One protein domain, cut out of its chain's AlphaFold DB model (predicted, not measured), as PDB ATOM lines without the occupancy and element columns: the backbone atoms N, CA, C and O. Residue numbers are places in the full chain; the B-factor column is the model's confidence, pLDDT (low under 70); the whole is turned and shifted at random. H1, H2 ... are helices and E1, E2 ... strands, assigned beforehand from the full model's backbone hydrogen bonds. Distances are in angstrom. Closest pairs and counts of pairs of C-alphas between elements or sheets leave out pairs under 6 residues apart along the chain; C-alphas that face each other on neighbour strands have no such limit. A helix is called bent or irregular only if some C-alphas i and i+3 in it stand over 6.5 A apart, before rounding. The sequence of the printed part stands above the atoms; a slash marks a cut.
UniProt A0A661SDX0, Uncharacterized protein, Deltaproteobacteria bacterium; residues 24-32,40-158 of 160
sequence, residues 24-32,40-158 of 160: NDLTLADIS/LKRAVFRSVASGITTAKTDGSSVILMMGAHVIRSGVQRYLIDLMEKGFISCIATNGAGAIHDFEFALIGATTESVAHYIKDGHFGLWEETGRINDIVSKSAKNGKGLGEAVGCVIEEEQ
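What this domain is: This is residues 24 to 32 and 40 to 158 of the 160 residues of an uncharacterized protein of Deltaproteobacteria bacterium (UniProt A0A661SDX0). H7 runs alongside H4, and H6 packs on both at a steep angle; the short helix H2 and the small ribbon E1-E4 pack on H4 away from H6 and H7. The strand pair E2-E3 leads from there to H1 at one end, where residues 40 to 48 stick out, while H5 and the loop after it make the other end. Find 128 printed residues, mostly helix, with seven named helices and four named strands in the order E1 H1 E2 H2 H3 E3 H4 E4 H5 H6 H7; E1-E4 is antiparallel, E2-E3 parallel. The whole is only just loose, close to compact, with a radius of gyration of the C-alphas of 17.0 A, and spans 50 by 40 by 22 A, only just flat.

Where its parts are: Start at C-alpha 24, (-158.060, -31.866, -167.838), where E1 begins; it ends at residue 27. Past the cut, find H1, residues 43 to 57, running 21.3 A from (-140.615, -5.415, -148.675). Next come E2, residues 63 to 65, H2, 69 to 72, H3, 76 to 84, 12.2 A long, and E3, 90 to 92. H4 follows, residues 95 to 107, 18.3 A long, then E4, 109 to 112, and H5, 114 to 117. H6, residues 127 to 140, runs 20.9 A; it is neither bent nor irregular, but only just: C-alphas 129 and 132 are 6.1 A apart. H7, residues 146 to 156, runs 15.4 A to C-alpha 156 at (-139.777, -28.434, -184.327).

How they stand to each other: Look first at H4, the hub, which touches H2, H6 and H7. H7 touches it at a shallow tilt of 7 degrees, the same way, with the closest C-alphas, Ala 98 and Gly 147, 6.8 A apart. H6 touches H4 at a steep tilt of 60 degrees, opposite ways; their closest C-alphas, Ile 99 and Thr 129, are 6.8 A apart. H2 touches residues 97 to 101 of H4 alone, closest at the C-alphas of Ile 71 and Gly 97, 6.7 A. Between E1 and E4, find N 25 and O 111 within hydrogen-bond range at 2.8 A. E2, H2, H3 and E3 form a strand-helix-strand unit, two parallel neighbour strands with helices between, its crossover right-handed; N 64 and O 90 are 2.9 A apart. H1, H3 and H5 touch no helix. In H1, H3, H4 and H7 every O i to N i+4 pair is within hydrogen-bond range, in H6 6 of 10; H2 and H5 are too short for such a pair.

The domain as a whole: Asp 58 and Asp 120 have the C-alphas farthest apart, 54.3 A. Residues 33 to 39 are not printed; C-alphas 32 and 40 across the cut are 17.7 A apart. Of the links that are printed whole, none is long. Mean pLDDT of the printed part is 95.0, and no printed residue is under 70.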
ATOM      1  N   ASN A  24    -159.055 -32.785-168.374       95.56
ATOM      2  CA  ASN A  24    -158.060 -31.866-167.838       95.56
ATOM      3  C   ASN A  24    -158.725 -30.865-166.890       95.56
ATOM      4  O   ASN A  24    -159.802 -30.353-167.190       95.56
ATOM      5  N   ASP A  25    -158.075 -30.592-165.763       95.62
ATOM      6  CA  ASP A  25    -158.547 -29.634-164.762       95.62
ATOM      7  C   ASP A  25    -158.026 -28.209-165.030       95.62
ATOM      8  O   ASP A  25    -158.540 -27.268-164.432       95.62
ATOM      9  N   LEU A  26    -157.022 -28.042-165.906       96.75
ATOM     10  CA  LEU A  26    -156.464 -26.743-166.302       96.75
ATOM     11  C   LEU A  26    -156.329 -26.618-167.822       96.75
ATOM     12  O   LEU A  26    -155.961 -27.571-168.510       96.75
ATOM     13  N   THR A  27    -156.562 -25.412-168.328       97.12
ATOM     14  CA  THR A  27    -156.502 -25.036-169.746       97.12
ATOM     15  C   THR A  27    -155.752 -23.716-169.938       97.12
ATOM     16  O   THR A  27    -155.431 -23.024-168.970       97.12
ATOM     17  N   LEU A  28    -155.497 -23.313-171.186       96.12
ATOM     18  CA  LEU A  28    -154.918 -21.995-171.487       96.12
ATOM     19  C   LEU A  28    -155.748 -20.823-170.931       96.12
ATOM     20  O   LEU A  28    -155.187 -19.759-170.677       96.12
ATOM     21  N   ALA A  29    -157.055 -21.005-170.713       96.06
ATOM     22  CA  ALA A  29    -157.915 -19.981-170.121       96.06
ATOM     23  C   ALA A  29    -157.576 -19.688-168.645       96.06
ATOM     24  O   ALA A  29    -157.908 -18.615-168.143       96.06
ATOM     25  N   ASP A  30    -156.887 -20.608-167.965       96.31
ATOM     26  CA  ASP A  30    -156.448 -20.460-166.574       96.31
ATOM     27  C   ASP A  30    -155.091 -19.738-166.456       96.31
ATOM     28  O   ASP A  30    -154.645 -19.398-165.355       96.31
ATOM     29  N   ILE A  31    -154.419 -19.477-167.584       95.56
ATOM     30  CA  ILE A  31    -153.139 -18.767-167.610       95.56
ATOM     31  C   ILE A  31    -153.385 -17.267-167.454       95.56
ATOM     32  O   ILE A  31    -154.068 -16.624-168.249       95.56
ATOM     33  N   SER A  32    -152.775 -16.690-166.423       92.12
ATOM     34  CA  SER A  32    -152.895 -15.276-166.104       92.12
ATOM     35  C   SER A  32    -152.119 -14.405-167.084       92.12
ATOM     36  O   SER A  32    -150.930 -14.613-167.337       92.12
ATOM     37  N   LEU A  40    -147.040  -3.826-154.419       75.25
ATOM     38  CA  LEU A  40    -145.986  -4.575-153.744       75.25
ATOM     39  C   LEU A  40    -146.209  -4.518-152.227       75.25
ATOM     40  O   LEU A  40    -145.730  -3.619-151.542       75.25
ATOM     41  N   LYS A  41    -146.976  -5.481-151.702       77.38
ATOM     42  CA  LYS A  41    -147.405  -5.503-150.293       77.38
ATOM     43  C   LYS A  41    -146.283  -5.832-149.303       77.38
ATOM     44  O   LYS A  41    -146.429  -5.557-148.119       77.38
ATOM     45  N   ARG A  42    -145.186  -6.457-149.752       85.44
ATOM     46  CA  ARG A  42    -144.112  -6.949-148.871       85.44
ATOM     47  C   ARG A  42    -142.744  -6.467-149.337       85.44
ATOM     48  O   ARG A  42    -142.372  -6.681-150.488       85.44
ATOM     49  N   ALA A  43    -141.969  -5.904-148.411       85.62
ATOM     50  CA  ALA A  43    -140.615  -5.415-148.675       85.62
ATOM     51  C   ALA A  43    -139.658  -6.518-149.165       85.62
ATOM     52  O   ALA A  43    -138.786  -6.244-149.986       85.62
ATOM     53  N   VAL A  44    -139.863  -7.772-148.738       90.44
ATOM     54  CA  VAL A  44    -139.031  -8.920-149.144       90.44
ATOM     55  C   VAL A  44    -138.940  -9.082-150.664       90.44
ATOM     56  O   VAL A  44    -137.873  -9.379-151.186       90.44
ATOM     57  N   PHE A  45    -140.019  -8.798-151.397       90.44
ATOM     58  CA  PHE A  45    -140.022  -8.912-152.854       90.44
ATOM     59  C   PHE A  45    -139.141  -7.856-153.529       90.44
ATOM     60  O   PHE A  45    -138.563  -8.139-154.573       90.44
ATOM     61  N   ARG A  46    -138.977  -6.668-152.925       90.50
ATOM     62  CA  ARG A  46    -138.024  -5.663-153.422       90.50
ATOM     63  C   ARG A  46    -136.586  -6.144-153.260       90.50
ATOM     64  O   ARG A  46    -135.791  -5.943-154.166       90.50
ATOM     65  N   SER A  47    -136.280  -6.807-152.144       93.50
ATOM     66  CA  SER A  47    -134.953  -7.386-151.906       93.50
ATOM     67  C   SER A  47    -134.621  -8.465-152.944       93.50
ATOM     68  O   SER A  47    -133.580  -8.396-153.591       93.50
ATOM     69  N   VAL A  48    -135.556  -9.390-153.198       94.81
ATOM     70  CA  VAL A  48    -135.394 -10.425-154.235       94.81
ATOM     71  C   VAL A  48    -135.228  -9.802-155.627       94.81
ATOM     72  O   VAL A  48    -134.293 -10.149-156.341       94.81
ATOM     73  N   ALA A  49    -136.085  -8.845-155.998       94.56
ATOM     74  CA  ALA A  49    -135.993  -8.159-157.289       94.56
ATOM     75  C   ALA A  49    -134.667  -7.397-157.457       94.56
ATOM     76  O   ALA A  49    -134.080  -7.417-158.539       94.56
ATOM     77  N   SER A  50    -134.170  -6.763-156.389       95.81
ATOM     78  CA  SER A  50    -132.859  -6.111-156.392       95.81
ATOM     79  C   SER A  50    -131.743  -7.126-156.609       95.81
ATOM     80  O   SER A  50    -130.904  -6.898-157.467       95.81
ATOM     81  N   GLY A  51    -131.758  -8.261-155.902       97.19
ATOM     82  CA  GLY A  51    -130.751  -9.313-156.071       97.19
ATOM     83  C   GLY A  51    -130.708  -9.872-157.495       97.19
ATOM     84  O   GLY A  51    -129.632 -10.009-158.066       97.19
ATOM     85  N   ILE A  52    -131.876 -10.109-158.102       97.94
ATOM     86  CA  ILE A  52    -131.987 -10.540-159.506       97.94
ATOM     87  C   ILE A  52    -131.425  -9.471-160.456       97.94
ATOM     88  O   ILE A  52    -130.684  -9.788-161.384       97.94
ATOM     89  N   THR A  53    -131.754  -8.196-160.222       97.81
ATOM     90  CA  THR A  53    -131.295  -7.084-161.071       97.81
ATOM     91  C   THR A  53    -129.782  -6.890-160.977       97.81
ATOM     92  O   THR A  53    -129.128  -6.703-162.003       97.81
ATOM     93  N   THR A  54    -129.219  -6.975-159.769       98.31
ATOM     94  CA  THR A  54    -127.771  -6.924-159.534       98.31
ATOM     95  C   THR A  54    -127.078  -8.088-160.229       98.31
ATOM     96  O   THR A  54    -126.202  -7.849-161.048       98.31
ATOM     97  N   ALA A  55    -127.540  -9.328-160.017       98.00
ATOM     98  CA  ALA A  55    -126.957 -10.507-160.656       98.00
ATOM     99  C   ALA A  55    -126.931 -10.382-162.187       98.00
ATOM    100  O   ALA A  55    -125.897 -10.617-162.803       98.00
ATOM    101  N   LYS A  56    -128.032  -9.927-162.796       96.69
ATOM    102  CA  LYS A  56    -128.087  -9.656-164.237       96.69
ATOM    103  C   LYS A  56    -127.088  -8.575-164.671       96.69
ATOM    104  O   LYS A  56    -126.421  -8.746-165.687       96.69
ATOM    105  N   THR A  57    -127.002  -7.468-163.933       97.44
ATOM    106  CA  THR A  57    -126.086  -6.349-164.241       97.44
ATOM    107  C   THR A  57    -124.625  -6.789-164.170       97.44
ATOM    108  O   THR A  57    -123.823  -6.398-165.014       97.44
ATOM    109  N   ASP A  58    -124.310  -7.670-163.225       97.88
ATOM    110  CA  ASP A  58    -122.973  -8.222-163.014       97.88
ATOM    111  C   ASP A  58    -122.652  -9.395-163.964       97.88
ATOM    112  O   ASP A  58    -121.597 -10.019-163.849       97.88
ATOM    113  N   GLY A  59    -123.557  -9.747-164.888       97.06
ATOM    114  CA  GLY A  59    -123.387 -10.880-165.806       97.06
ATOM    115  C   GLY A  59    -123.454 -12.258-165.132       97.06
ATOM    116  O   GLY A  59    -123.025 -13.255-165.709       97.06
ATOM    117  N   SER A  60    -123.983 -12.331-163.911       97.75
ATOM    118  CA  SER A  60    -124.171 -13.575-163.161       97.75
ATOM    119  C   SER A  60    -125.448 -14.309-163.578       97.75
ATOM    120  O   SER A  60    -126.454 -13.704-163.945       97.75
ATOM    121  N   SER A  61    -125.431 -15.641-163.478       97.44
ATOM    122  CA  SER A  61    -126.611 -16.468-163.759       97.44
ATOM    123  C   SER A  61    -127.674 -16.334-162.669       97.44
ATOM    124  O   SER A  61    -127.366 -16.402-161.478       97.44
ATOM    125  N   VAL A  62    -128.941 -16.241-163.077       98.38
ATOM    126  CA  VAL A  62    -130.096 -16.312-162.174       98.38
ATOM    127  C   VAL A  62    -130.836 -17.626-162.416       98.38
ATOM    128  O   VAL A  62    -131.443 -17.819-163.470       98.38
ATOM    129  N   ILE A  63    -130.779 -18.538-161.443       97.94
ATOM    130  CA  ILE A  63    -131.410 -19.862-161.525       97.94
ATOM    131  C   ILE A  63    -132.699 -19.858-160.700       97.94
ATOM    132  O   ILE A  63    -132.661 -19.694-159.480       97.94
ATOM    133  N   LEU A  64    -133.839 -20.077-161.355       97.81
ATOM    134  CA  LEU A  64    -135.117 -20.292-160.685       97.81
ATOM    135  C   LEU A  64    -135.329 -21.789-160.444       97.81
ATOM    136  O   LEU A  64    -135.509 -22.559-161.383       97.81
ATOM    137  N   MET A  65    -135.358 -22.195-159.177       97.62
ATOM    138  CA  MET A  65    -135.698 -23.563-158.778       97.62
ATOM    139  C   MET A  65    -137.167 -23.624-158.360       97.62
ATOM    140  O   MET A  65    -137.575 -22.933-157.425       97.62
ATOM    141  N   MET A  66    -137.972 -24.441-159.040       97.38
ATOM    142  CA  MET A  66    -139.413 -24.511-158.787       97.38
ATOM    143  C   MET A  66    -140.010 -25.901-159.016       97.38
ATOM    144  O   MET A  66    -139.545 -26.677-159.848       97.38
ATOM    145  N   GLY A  67    -141.099 -26.207-158.312       97.06
ATOM    146  CA  GLY A  67    -141.932 -27.370-158.618       97.06
ATOM    147  C   GLY A  67    -143.013 -27.061-159.661       97.06
ATOM    148  O   GLY A  67    -143.402 -25.909-159.843       97.06
ATOM    149  N   ALA A  68    -143.577 -28.115-160.252       96.25
ATOM    150  CA  ALA A  68    -144.706 -28.091-161.193       96.25
ATOM    151  C   ALA A  68    -145.902 -27.193-160.812       96.25
ATOM    152  O   ALA A  68    -146.610 -26.692-161.684       96.25
ATOM    153  N   HIS A  69    -146.138 -26.965-159.517       96.25
ATOM    154  CA  HIS A  69    -147.236 -26.118-159.040       96.25
ATOM    155  C   HIS A  69    -147.143 -24.666-159.520       96.25
ATOM    156  O   HIS A  69    -148.171 -24.004-159.595       96.25
ATOM    157  N   VAL A  70    -145.946 -24.180-159.859       96.81
ATOM    158  CA  VAL A  70    -145.776 -22.839-160.434       96.81
ATOM    159  C   VAL A  70    -146.298 -22.788-161.874       96.81
ATOM    160  O   VAL A  70    -146.939 -21.819-162.253       96.81
ATOM    161  N   ILE A  71    -146.121 -23.849-162.665       96.12
ATOM    162  CA  ILE A  71    -146.746 -23.939-163.995       96.12
ATOM    163  C   ILE A  71    -148.270 -24.034-163.848       96.12
ATOM    164  O   ILE A  71    -149.015 -23.302-164.489       96.12
ATOM    165  N   ARG A  72    -148.751 -24.864-162.917       95.81
ATOM    166  CA  ARG A  72    -150.192 -25.023-162.652       95.81
ATOM    167  C   ARG A  72    -150.875 -23.783-162.065       95.81
ATOM    168  O   ARG A  72    -152.096 -23.709-162.106       95.81
ATOM    169  N   SER A  73    -150.132 -22.828-161.503       96.31
ATOM    170  CA  SER A  73    -150.713 -21.595-160.958       96.31
ATOM    171  C   SER A  73    -150.982 -20.521-162.015       96.31
ATOM    172  O   SER A  73    -151.429 -19.430-161.661       96.31
ATOM    173  N   GLY A  74    -150.724 -20.806-163.297       95.56
ATOM    174  CA  GLY A  74    -151.087 -19.909-164.391       95.56
ATOM    175  C   GLY A  74    -150.106 -18.750-164.601       95.56
ATOM    176  O   GLY A  74    -150.476 -17.754-165.216       95.56
ATOM    177  N   VAL A  75    -148.876 -18.819-164.075       95.81
ATOM    178  CA  VAL A  75    -147.886 -17.724-164.178       95.81
ATOM    179  C   VAL A  75    -146.872 -17.884-165.317       95.81
ATOM    180  O   VAL A  75    -145.898 -17.136-165.374       95.81
ATOM    181  N   GLN A  76    -147.089 -18.814-166.248       96.00
ATOM    182  CA  GLN A  76    -146.164 -19.151-167.339       96.00
ATOM    183  C   GLN A  76    -145.735 -17.916-168.143       96.00
ATOM    184  O   GLN A  76    -144.544 -17.725-168.371       96.00
ATOM    185  N   ARG A  77    -146.671 -17.013-168.479       96.00
ATOM    186  CA  ARG A  77    -146.366 -15.767-169.211       96.00
ATOM    187  C   ARG A  77    -145.370 -14.871-168.468       96.00
ATOM    188  O   ARG A  77    -144.544 -14.229-169.101       96.00
ATOM    189  N   TYR A  78    -145.403 -14.852-167.133       95.88
ATOM    190  CA  TYR A  78    -144.419 -14.112-166.335       95.88
ATOM    191  C   TYR A  78    -143.047 -14.788-166.354       95.88
ATOM    192  O   TYR A  78    -142.036 -14.094-166.373       95.88
ATOM    193  N   LEU A  79    -142.998 -16.124-166.331       97.00
ATOM    194  CA  LEU A  79    -141.736 -16.864-166.412       97.00
ATOM    195  C   LEU A  79    -141.061 -16.626-167.764       97.00
ATOM    196  O   LEU A  79    -139.883 -16.283-167.791       97.00
ATOM    197  N   ILE A  80    -141.831 -16.730-168.851       96.69
ATOM    198  CA  ILE A  80    -141.370 -16.467-170.219       96.69
ATOM    199  C   ILE A  80    -140.863 -15.024-170.337       96.69
ATOM    200  O   ILE A  80    -139.720 -14.823-170.725       96.69
ATOM    201  N   ASP A  81    -141.636 -14.029-169.887       97.25
ATOM    202  CA  ASP A  81    -141.223 -12.614-169.928       97.25
ATOM    203  C   ASP A  81    -139.917 -12.355-169.156       97.25
ATOM    204  O   ASP A  81    -139.049 -11.604-169.606       97.25
ATOM    205  N   LEU A  82    -139.737 -13.002-167.999       97.00
ATOM    206  CA  LEU A  82    -138.501 -12.907-167.221       97.00
ATOM    207  C   LEU A  82    -137.321 -13.610-167.907       97.00
ATOM    208  O   LEU A  82    -136.197 -13.116-167.800       97.00
ATOM    209  N   MET A  83    -137.550 -14.722-168.606       97.62
ATOM    210  CA  MET A  83    -136.526 -15.418-169.393       97.62
ATOM    211  C   MET A  83    -136.108 -14.603-170.620       97.62
ATOM    212  O   MET A  83    -134.921 -14.342-170.795       97.62
ATOM    213  N   GLU A  84    -137.064 -14.125-171.421       97.12
ATOM    214  CA  GLU A  84    -136.816 -13.312-172.624       97.12
ATOM    215  C   GLU A  84    -136.071 -12.017-172.292       97.12
ATOM    216  O   GLU A  84    -135.165 -11.590-173.008       97.12
ATOM    217  N   LYS A  85    -136.400 -11.400-171.151       96.81
ATOM    218  CA  LYS A  85    -135.691 -10.218-170.650       96.81
ATOM    219  C   LYS A  85    -134.378 -10.555-169.947       96.81
ATOM    220  O   LYS A  85    -133.730  -9.633-169.455       96.81
ATOM    221  N   GLY A  86    -133.973 -11.819-169.845       96.94
ATOM    222  CA  GLY A  86    -132.716 -12.241-169.220       96.94
ATOM    223  C   GLY A  86    -132.649 -12.031-167.704       96.94
ATOM    224  O   GLY A  86    -131.562 -11.892-167.152       96.94
ATOM    225  N   PHE A  87    -133.792 -11.945-167.019       98.06
ATOM    226  CA  PHE A  87    -133.865 -11.936-165.552       98.06
ATOM    227  C   PHE A  87    -133.882 -13.347-164.953       98.06
ATOM    228  O   PHE A  87    -133.598 -13.502-163.769       98.06
ATOM    229  N   ILE A  88    -134.197 -14.368-165.753       98.25
ATOM    230  CA  ILE A  88    -134.011 -15.782-165.424       98.25
ATOM    231  C   ILE A  88    -133.128 -16.387-166.511       98.25
ATOM    232  O   ILE A  88    -133.467 -16.331-167.687       98.25
ATOM    233  N   SER A  89    -132.001 -16.967-166.111       97.06
ATOM    234  CA  SER A  89    -131.050 -17.614-167.023       97.06
ATOM    235  C   SER A  89    -131.306 -19.115-167.150       97.06
ATOM    236  O   SER A  89    -130.954 -19.720-168.155       97.06
ATOM    237  N   CYS A  90    -131.877 -19.734-166.115       96.12
ATOM    238  CA  CYS A  90    -132.150 -21.166-166.078       96.12
ATOM    239  C   CYS A  90    -133.342 -21.464-165.167       96.12
ATOM    240  O   CYS A  90    -133.481 -20.871-164.093       96.12
ATOM    241  N   ILE A  91    -134.172 -22.419-165.584       96.44
ATOM    242  CA  ILE A  91    -135.217 -23.013-164.758       96.44
ATOM    243  C   ILE A  91    -134.792 -24.434-164.395       96.44
ATOM    244  O   ILE A  91    -134.593 -25.280-165.264       96.44
ATOM    245  N   ALA A  92    -134.716 -24.707-163.097       96.25
ATOM    246  CA  ALA A  92    -134.569 -26.051-162.564       96.25
ATOM    247  C   ALA A  92    -135.917 -26.520-162.007       96.25
ATOM    248  O   ALA A  92    -136.493 -25.888-161.117       96.25
ATOM    249  N   THR A  93    -136.427 -27.637-162.524       95.31
ATOM    250  CA  THR A  93    -137.718 -28.187-162.109       95.31
ATOM    251  C   THR A  93    -137.705 -29.712-162.027       95.31
ATOM    252  O   THR A  93    -136.721 -30.363-162.369       95.31
ATOM    253  N   ASN A  94    -138.790 -30.283-161.510       94.31
ATOM    254  CA  ASN A  94    -139.008 -31.726-161.472       94.31
ATOM    255  C   ASN A  94    -139.697 -32.211-162.761       94.31
ATOM    256  O   ASN A  94    -140.191 -31.407-163.547       94.31
ATOM    257  N   GLY A  95    -139.767 -33.530-162.973       93.06
ATOM    258  CA  GLY A  95    -140.348 -34.100-164.200       93.06
ATOM    259  C   GLY A  95    -141.797 -33.672-164.467       93.06
ATOM    260  O   GLY A  95    -142.182 -33.496-165.618       93.06
ATOM    261  N   ALA A  96    -142.578 -33.406-163.416       95.44
ATOM    262  CA  ALA A  96    -143.940 -32.902-163.569       95.44
ATOM    263  C   ALA A  96    -143.985 -31.505-164.216       95.44
ATOM    264  O   ALA A  96    -144.924 -31.214-164.947       95.44
ATOM    265  N   GLY A  97    -142.973 -30.654-164.001       96.44
ATOM    266  CA  GLY A  97    -142.876 -29.359-164.680       96.44
ATOM    267  C   GLY A  97    -142.806 -29.516-166.200       96.44
ATOM    268  O   GLY A  97    -143.561 -28.861-166.909       96.44
ATOM    269  N   ALA A  98    -141.973 -30.449-166.676       95.81
ATOM    270  CA  ALA A  98    -141.849 -30.762-168.098       95.81
ATOM    271  C   ALA A  98    -143.134 -31.372-168.679       95.81
ATOM    272  O   ALA A  98    -143.527 -31.014-169.781       95.81
ATOM    273  N   ILE A  99    -143.816 -32.247-167.927       96.94
ATOM    274  CA  ILE A  99    -145.108 -32.819-168.342       96.94
ATOM    275  C   ILE A  99    -146.145 -31.715-168.557       96.94
ATOM    276  O   ILE A  99    -146.775 -31.669-169.606       96.94
ATOM    277  N   HIS A 100    -146.316 -30.813-167.585       97.50
ATOM    278  CA  HIS A 100    -147.328 -29.764-167.700       97.50
ATOM    279  C   HIS A 100    -147.041 -28.791-168.842       97.50
ATOM    280  O   HIS A 100    -147.970 -28.412-169.546       97.50
ATOM    281  N   ASP A 101    -145.781 -28.397-169.022       96.81
ATOM    282  CA  ASP A 101    -145.372 -27.510-170.113       96.81
ATOM    283  C   ASP A 101    -145.602 -28.163-171.488       96.81
ATOM    284  O   ASP A 101    -146.256 -27.581-172.351       96.81
ATOM    285  N   PHE A 102    -145.185 -29.426-171.644       97.62
ATOM    286  CA  PHE A 102    -145.391 -30.205-172.865       97.62
ATOM    287  C   PHE A 102    -146.873 -30.394-173.209       97.62
ATOM    288  O   PHE A 102    -147.263 -30.221-174.358       97.62
ATOM    289  N   GLU A 103    -147.715 -30.731-172.231       97.75
ATOM    290  CA  GLU A 103    -149.154 -30.914-172.455       97.75
ATOM    291  C   GLU A 103    -149.867 -29.591-172.764       97.75
ATOM    292  O   GLU A 103    -150.740 -29.555-173.634       97.75
ATOM    293  N   PHE A 104    -149.482 -28.494-172.098       97.44
ATOM    294  CA  PHE A 104    -149.996 -27.169-172.440       97.44
ATOM    295  C   PHE A 104    -149.662 -26.792-173.878       97.44
ATOM    296  O   PHE A 104    -150.554 -26.312-174.570       97.44
ATOM    297  N   ALA A 105    -148.428 -27.029-174.326       97.12
ATOM    298  CA  ALA A 105    -148.055 -26.793-175.713       97.12
ATOM    299  C   ALA A 105    -148.829 -27.722-176.664       97.12
ATOM    300  O   ALA A 105    -149.406 -27.269-177.638       97.12
ATOM    301  N   LEU A 106    -148.910 -29.021-176.366       97.38
ATOM    302  CA  LEU A 106    -149.483 -30.000-177.293       97.38
ATOM    303  C   LEU A 106    -151.004 -29.873-177.473       97.38
ATOM    304  O   LEU A 106    -151.507 -30.070-178.577       97.38
ATOM    305  N   ILE A 107    -151.750 -29.630-176.389       97.12
ATOM    306  CA  ILE A 107    -153.224 -29.662-176.407       97.12
ATOM    307  C   ILE A 107    -153.891 -28.453-175.740       97.12
ATOM    308  O   ILE A 107    -155.113 -28.441-175.581       97.12
ATOM    309  N   GLY A 108    -153.129 -27.457-175.285       96.88
ATOM    310  CA  GLY A 108    -153.678 -26.300-174.573       96.88
ATOM    311  C   GLY A 108    -154.273 -26.622-173.193       96.88
ATOM    312  O   GLY A 108    -155.028 -25.816-172.640       96.88
ATOM    313  N   ALA A 109    -153.981 -27.794-172.624       97.31
ATOM    314  CA  ALA A 109    -154.558 -28.249-171.363       97.31
ATOM    315  C   ALA A 109    -153.648 -29.234-170.623       97.31
ATOM    316  O   ALA A 109    -152.856 -29.946-171.226       97.31
ATOM    317  N   THR A 110    -153.772 -29.300-169.297       97.31
ATOM    318  CA  THR A 110    -152.985 -30.213-168.459       97.31
ATOM    319  C   THR A 110    -153.699 -30.513-167.134       97.31
ATOM    320  O   THR A 110    -154.781 -29.999-166.858       97.31
ATOM    321  N   THR A 111    -153.048 -31.294-166.268       95.69
ATOM    322  CA  THR A 111    -153.539 -31.753-164.963       95.69
ATOM    323  C   THR A 111    -154.721 -32.693-165.124       95.69
ATOM    324  O   THR A 111    -155.860 -32.272-165.288       95.69
ATOM    325  N   GLU A 112    -154.452 -33.990-165.051       93.75
ATOM    326  CA  GLU A 112    -155.516 -34.986-165.048       93.75
ATOM    327  C   GLU A 112    -156.300 -34.988-163.727       93.75
ATOM    328  O   GLU A 112    -155.749 -34.749-162.647       93.75
ATOM    329  N   SER A 113    -157.585 -35.333-163.802       91.25
ATOM    330  CA  SER A 113    -158.422 -35.477-162.614       91.25
ATOM    331  C   SER A 113    -158.079 -36.758-161.843       91.25
ATOM    332  O   SER A 113    -158.620 -37.835-162.102       91.25
ATOM    333  N   VAL A 114    -157.198 -36.632-160.844       90.94
ATOM    334  CA  VAL A 114    -156.732 -37.738-159.982       90.94
ATOM    335  C   VAL A 114    -157.905 -38.559-159.430       90.94
ATOM    336  O   VAL A 114    -157.944 -39.781-159.548       90.94
ATOM    337  N   ALA A 115    -158.908 -37.886-158.856       90.69
ATOM    338  CA  ALA A 115    -160.059 -38.541-158.233       90.69
ATOM    339  C   ALA A 115    -160.966 -39.273-159.235       90.69
ATOM    340  O   ALA A 115    -161.744 -40.138-158.829       90.69
ATOM    341  N   HIS A 116    -160.914 -38.907-160.516       91.19
ATOM    342  CA  HIS A 116    -161.660 -39.580-161.570       91.19
ATOM    343  C   HIS A 116    -160.925 -40.848-162.013       91.19
ATOM    344  O   HIS A 116    -161.499 -41.928-161.928       91.19
ATOM    345  N   TYR A 117    -159.644 -40.726-162.371       93.69
ATOM    346  CA  TYR A 117    -158.879 -41.797-163.017       93.69
ATOM    347  C   TYR A 117    -158.240 -42.815-162.067       93.69
ATOM    348  O   TYR A 117    -157.912 -43.926-162.473       93.69
ATOM    349  N   ILE A 118    -158.078 -42.498-160.778       93.44
ATOM    350  CA  ILE A 118    -157.645 -43.516-159.804       93.44
ATOM    351  C   ILE A 118    -158.727 -44.588-159.605       93.44
ATOM    352  O   ILE A 118    -158.403 -45.740-159.331       93.44
ATOM    353  N   LYS A 119    -160.011 -44.233-159.746       92.56
ATOM    354  CA  LYS A 119    -161.132 -45.144-159.455       92.56
ATOM    355  C   LYS A 119    -161.204 -46.335-160.404       92.56
ATOM    356  O   LYS A 119    -161.676 -47.392-160.000       92.56
ATOM    357  N   ASP A 120    -160.771 -46.148-161.643       89.00
ATOM    358  CA  ASP A 120    -160.803 -47.157-162.698       89.00
ATOM    359  C   ASP A 120    -159.398 -47.575-163.172       89.00
ATOM    360  O   ASP A 120    -159.281 -48.401-164.072       89.00
ATOM    361  N   GLY A 121    -158.342 -47.059-162.532       90.12
ATOM    362  CA  GLY A 121    -156.955 -47.453-162.781       90.12
ATOM    363  C   GLY A 121    -156.301 -46.809-164.006       90.12
ATOM    364  O   GLY A 121    -155.244 -47.277-164.417       90.12
ATOM    365  N   HIS A 122    -156.882 -45.750-164.579       91.56
ATOM    366  CA  HIS A 122    -156.337 -45.073-165.766       91.56
ATOM    367  C   HIS A 122    -155.435 -43.872-165.458       91.56
ATOM    368  O   HIS A 122    -154.980 -43.194-166.378       91.56
ATOM    369  N   PHE A 123    -155.172 -43.583-164.181       93.88
ATOM    370  CA  PHE A 123    -154.323 -42.457-163.795       93.88
ATOM    371  C   PHE A 123    -152.919 -42.597-164.407       93.88
ATOM    372  O   PHE A 123    -152.226 -43.585-164.159       93.88
ATOM    373  N   GLY A 124    -152.513 -41.610-165.206       92.94
ATOM    374  CA  GLY A 124    -151.233 -41.601-165.918       92.94
ATOM    375  C   GLY A 124    -151.144 -42.474-167.182       92.94
ATOM    376  O   GLY A 124    -150.046 -42.627-167.710       92.94
ATOM    377  N   LEU A 125    -152.246 -43.043-167.693       94.50
ATOM    378  CA  LEU A 125    -152.238 -43.926-168.876       94.50
ATOM    379  C   LEU A 125    -152.514 -43.176-170.194       94.50
ATOM    380  O   LEU A 125    -153.466 -43.490-170.911       94.50
ATOM    381  N   TRP A 126    -151.669 -42.193-170.524       96.19
ATOM    382  CA  TRP A 126    -151.851 -41.300-171.680       96.19
ATOM    383  C   TRP A 126    -150.728 -41.451-172.716       96.19
ATOM    384  O   TRP A 126    -149.552 -41.309-172.375       96.19
ATOM    385  N   GLU A 127    -151.084 -41.727-173.974       95.88
ATOM    386  CA  GLU A 127    -150.130 -42.051-175.053       95.88
ATOM    387  C   GLU A 127    -149.147 -40.904-175.331       95.88
ATOM    388  O   GLU A 127    -147.929 -41.085-175.311       95.88
ATOM    389  N   GLU A 128    -149.665 -39.699-175.554       96.88
ATOM    390  CA  GLU A 128    -148.883 -38.563-176.028       96.88
ATOM    391  C   GLU A 128    -147.955 -38.008-174.947       96.88
ATOM    392  O   GLU A 128    -146.819 -37.650-175.250       96.88
ATOM    393  N   THR A 129    -148.376 -38.003-173.678       96.06
ATOM    394  CA  THR A 129    -147.502 -37.622-172.555       96.06
ATOM    395  C   THR A 129    -146.327 -38.598-172.419       96.06
ATOM    396  O   THR A 129    -145.208 -38.190-172.099       96.06
ATOM    397  N   GLY A 130    -146.543 -39.883-172.729       94.81
ATOM    398  CA  GLY A 130    -145.500 -40.912-172.733       94.81
ATOM    399  C   GLY A 130    -144.353 -40.631-173.710       94.81
ATOM    400  O   GLY A 130    -143.217 -41.030-173.434       94.81
ATOM    401  N   ARG A 131    -144.605 -39.862-174.784       95.94
ATOM    402  CA  ARG A 131    -143.593 -39.466-175.784       95.94
ATOM    403  C   ARG A 131    -142.390 -38.759-175.163       95.94
ATOM    404  O   ARG A 131    -141.294 -38.850-175.710       95.94
ATOM    405  N   ILE A 132    -142.553 -38.098-174.011       96.75
ATOM    406  CA  ILE A 132    -141.449 -37.446-173.285       96.75
ATOM    407  C   ILE A 132    -140.314 -38.443-173.008       96.75
ATOM    408  O   ILE A 132    -139.144 -38.101-173.178       96.75
ATOM    409  N   ASN A 133    -140.631 -39.693-172.656       94.69
ATOM    410  CA  ASN A 133    -139.611 -40.711-172.396       94.69
ATOM    411  C   ASN A 133    -138.800 -41.045-173.654       94.69
ATOM    412  O   ASN A 133    -137.574 -41.173-173.580       94.69
ATOM    413  N   ASP A 134    -139.456 -41.133-174.812       95.44
ATOM    414  CA  ASP A 134    -138.788 -41.374-176.091       95.44
ATOM    415  C   ASP A 134    -137.913 -40.187-176.496       95.44
ATOM    416  O   ASP A 134    -136.773 -40.374-176.925       95.44
ATOM    417  N   ILE A 135    -138.430 -38.965-176.333       96.31
ATOM    418  CA  ILE A 135    -137.726 -37.713-176.636       96.31
ATOM    419  C   ILE A 135    -136.440 -37.625-175.812       96.31
ATOM    420  O   ILE A 135    -135.357 -37.407-176.365       96.31
ATOM    421  N   VAL A 136    -136.538 -37.858-174.502       94.38
ATOM    422  CA  VAL A 136    -135.395 -37.812-173.582       94.38
ATOM    423  C   VAL A 136    -134.404 -38.933-173.883       94.38
ATOM    424  O   VAL A 136    -133.205 -38.674-173.980       94.38
ATOM    425  N   SER A 137    -134.878 -40.160-174.108       94.50
ATOM    426  CA  SER A 137    -134.011 -41.311-174.404       94.50
ATOM    427  C   SER A 137    -133.239 -41.148-175.714       94.50
ATOM    428  O   SER A 137    -132.071 -41.533-175.806       94.50
ATOM    429  N   LYS A 138    -133.870 -40.571-176.743       93.81
ATOM    430  CA  LYS A 138    -133.211 -40.251-178.019       93.81
ATOM    431  C   LYS A 138    -132.202 -39.119-177.847       93.81
ATOM    432  O   LYS A 138    -131.072 -39.241-178.308       93.81
ATOM    433  N   SER A 139    -132.585 -38.053-177.151       91.94
ATOM    434  CA  SER A 139    -131.771 -36.841-177.011       91.94
ATOM    435  C   SER A 139    -130.567 -37.018-176.087       91.94
ATOM    436  O   SER A 139    -129.513 -36.438-176.345       91.94
ATOM    437  N   ALA A 140    -130.669 -37.891-175.079       92.00
ATOM    438  CA  ALA A 140    -129.553 -38.256-174.209       92.00
ATOM    439  C   ALA A 140    -128.362 -38.839-174.993       92.00
ATOM    440  O   ALA A 140    -127.212 -38.598-174.631       92.00
ATOM    441  N   LYS A 141    -128.611 -39.538-176.112       91.38
ATOM    442  CA  LYS A 141    -127.552 -40.056-177.002       91.38
ATOM    443  C   LYS A 141    -126.757 -38.943-177.698       91.38
ATOM    444  O   LYS A 141    -125.630 -39.184-178.114       91.38
ATOM    445  N   ASN A 142    -127.330 -37.742-177.783       89.88
ATOM    446  CA  ASN A 142    -126.745 -36.566-178.426       89.88
ATOM    447  C   ASN A 142    -126.255 -35.519-177.406       89.88
ATOM    448  O   ASN A 142    -125.937 -34.399-177.793       89.88
ATOM    449  N   GLY A 143    -126.223 -35.851-176.108       91.25
ATOM    450  CA  GLY A 143    -125.748 -34.953-175.050       91.25
ATOM    451  C   GLY A 143    -126.690 -33.800-174.684       91.25
ATOM    452  O   GLY A 143    -126.286 -32.928-173.918       91.25
ATOM    453  N   LYS A 144    -127.931 -33.786-175.193       91.75
ATOM    454  CA  LYS A 144    -128.932 -32.758-174.860       91.75
ATOM    455  C   LYS A 144    -129.562 -33.002-173.487       91.75
ATOM    456  O   LYS A 144    -129.811 -34.147-173.098       91.75
ATOM    457  N   GLY A 145    -129.873 -31.917-172.778       90.94
ATOM    458  CA  GLY A 145    -130.613 -31.972-171.513       90.94
ATOM    459  C   GLY A 145    -132.103 -32.283-171.715       90.94
ATOM    460  O   GLY A 145    -132.645 -32.061-172.792       90.94
ATOM    461  N   LEU A 146    -132.800 -32.755-170.671       92.75
ATOM    462  CA  LEU A 146    -134.235 -33.089-170.746       92.75
ATOM    463  C   LEU A 146    -135.095 -31.902-171.197       92.75
ATOM    464  O   LEU A 146    -135.896 -32.046-172.114       92.75
ATOM    465  N   GLY A 147    -134.931 -30.737-170.560       93.62
ATOM    466  CA  GLY A 147    -135.721 -29.545-170.891       93.62
ATOM    467  C   GLY A 147    -135.448 -29.037-172.307       93.62
ATOM    468  O   GLY A 147    -136.380 -28.716-173.031       93.62
ATOM    469  N   GLU A 148    -134.179 -29.051-172.724       94.38
ATOM    470  CA  GLU A 148    -133.771 -28.712-174.091       94.38
ATOM    471  C   GLU A 148    -134.389 -29.674-175.112       94.38
ATOM    472  O   GLU A 148    -134.951 -29.238-176.107       94.38
ATOM    473  N   ALA A 149    -134.335 -30.981-174.850       95.88
ATOM    474  CA  ALA A 149    -134.895 -32.000-175.729       95.88
ATOM    475  C   ALA A 149    -136.405 -31.832-175.933       95.88
ATOM    476  O   ALA A 149    -136.884 -31.876-177.064       95.88
ATOM    477  N   VAL A 150    -137.146 -31.630-174.841       96.62
ATOM    478  CA  VAL A 150    -138.598 -31.423-174.884       96.62
ATOM    479  C   VAL A 150    -138.936 -30.106-175.586       96.62
ATOM    480  O   VAL A 150    -139.783 -30.105-176.476       96.62
ATOM    481  N   GLY A 151    -138.236 -29.015-175.257       95.69
ATOM    482  CA  GLY A 151    -138.432 -27.712-175.895       95.69
ATOM    483  C   GLY A 151    -138.136 -27.723-177.397       95.69
ATOM    484  O   GLY A 151    -138.921 -27.182-178.168       95.69
ATOM    485  N   CYS A 152    -137.062 -28.399-177.833       95.81
ATOM    486  CA  CYS A 152    -136.770 -28.579-179.258       95.81
ATOM    487  C   CYS A 152    -137.923 -29.268-179.986       95.81
ATOM    488  O   CYS A 152    -138.281 -28.831-181.067       95.81
ATOM    489  N   VAL A 153    -138.515 -30.317-179.409       97.12
ATOM    490  CA  VAL A 153    -139.626 -31.031-180.056       97.12
ATOM    491  C   VAL A 153    -140.878 -30.164-180.147       97.12
ATOM    492  O   VAL A 153    -141.521 -30.169-181.189       97.12
ATOM    493  N   ILE A 154    -141.203 -29.406-179.094       97.38
ATOM    494  CA  ILE A 154    -142.332 -28.461-179.114       97.38
ATOM    495  C   ILE A 154    -142.169 -27.457-180.267       97.38
ATOM    496  O   ILE A 154    -143.113 -27.235-181.024       97.38
ATOM    497  N   GLU A 155    -140.965 -26.899-180.420       96.88
ATOM    498  CA  GLU A 155    -140.641 -25.950-181.488       96.88
ATOM    499  C   GLU A 155    -140.626 -26.622-182.873       96.88
ATOM    500  O   GLU A 155    -141.247 -26.139-183.811       96.88
ATOM    501  N   GLU A 156    -139.945 -27.755-183.034       96.94
ATOM    502  CA  GLU A 156    -139.777 -28.434-184.327       96.94
ATOM    503  C   GLU A 156    -141.094 -29.015-184.864       96.94
ATOM    504  O   GLU A 156    -141.351 -28.946-186.066       96.94
ATOM    505  N   GLU A 157    -141.936 -29.578-183.991       97.19
ATOM    506  CA  GLU A 157    -143.242 -30.132-184.371       97.19
ATOM    507  C   GLU A 157    -144.343 -29.067-184.458       97.19
ATOM    508  O   GLU A 157    -145.449 -29.398-184.882       97.19
ATOM    509  N   GLN A 158    -144.041 -27.808-184.107       96.94
ATOM    510  CA  GLN A 158    -144.971 -26.678-184.171       96.94
ATOM    511  C   GLN A 158    -146.293 -27.010-183.472       96.94
ATOM    512  O   GLN A 158    -147.368 -27.005-184.081       96.94
TER     513      GLN A 158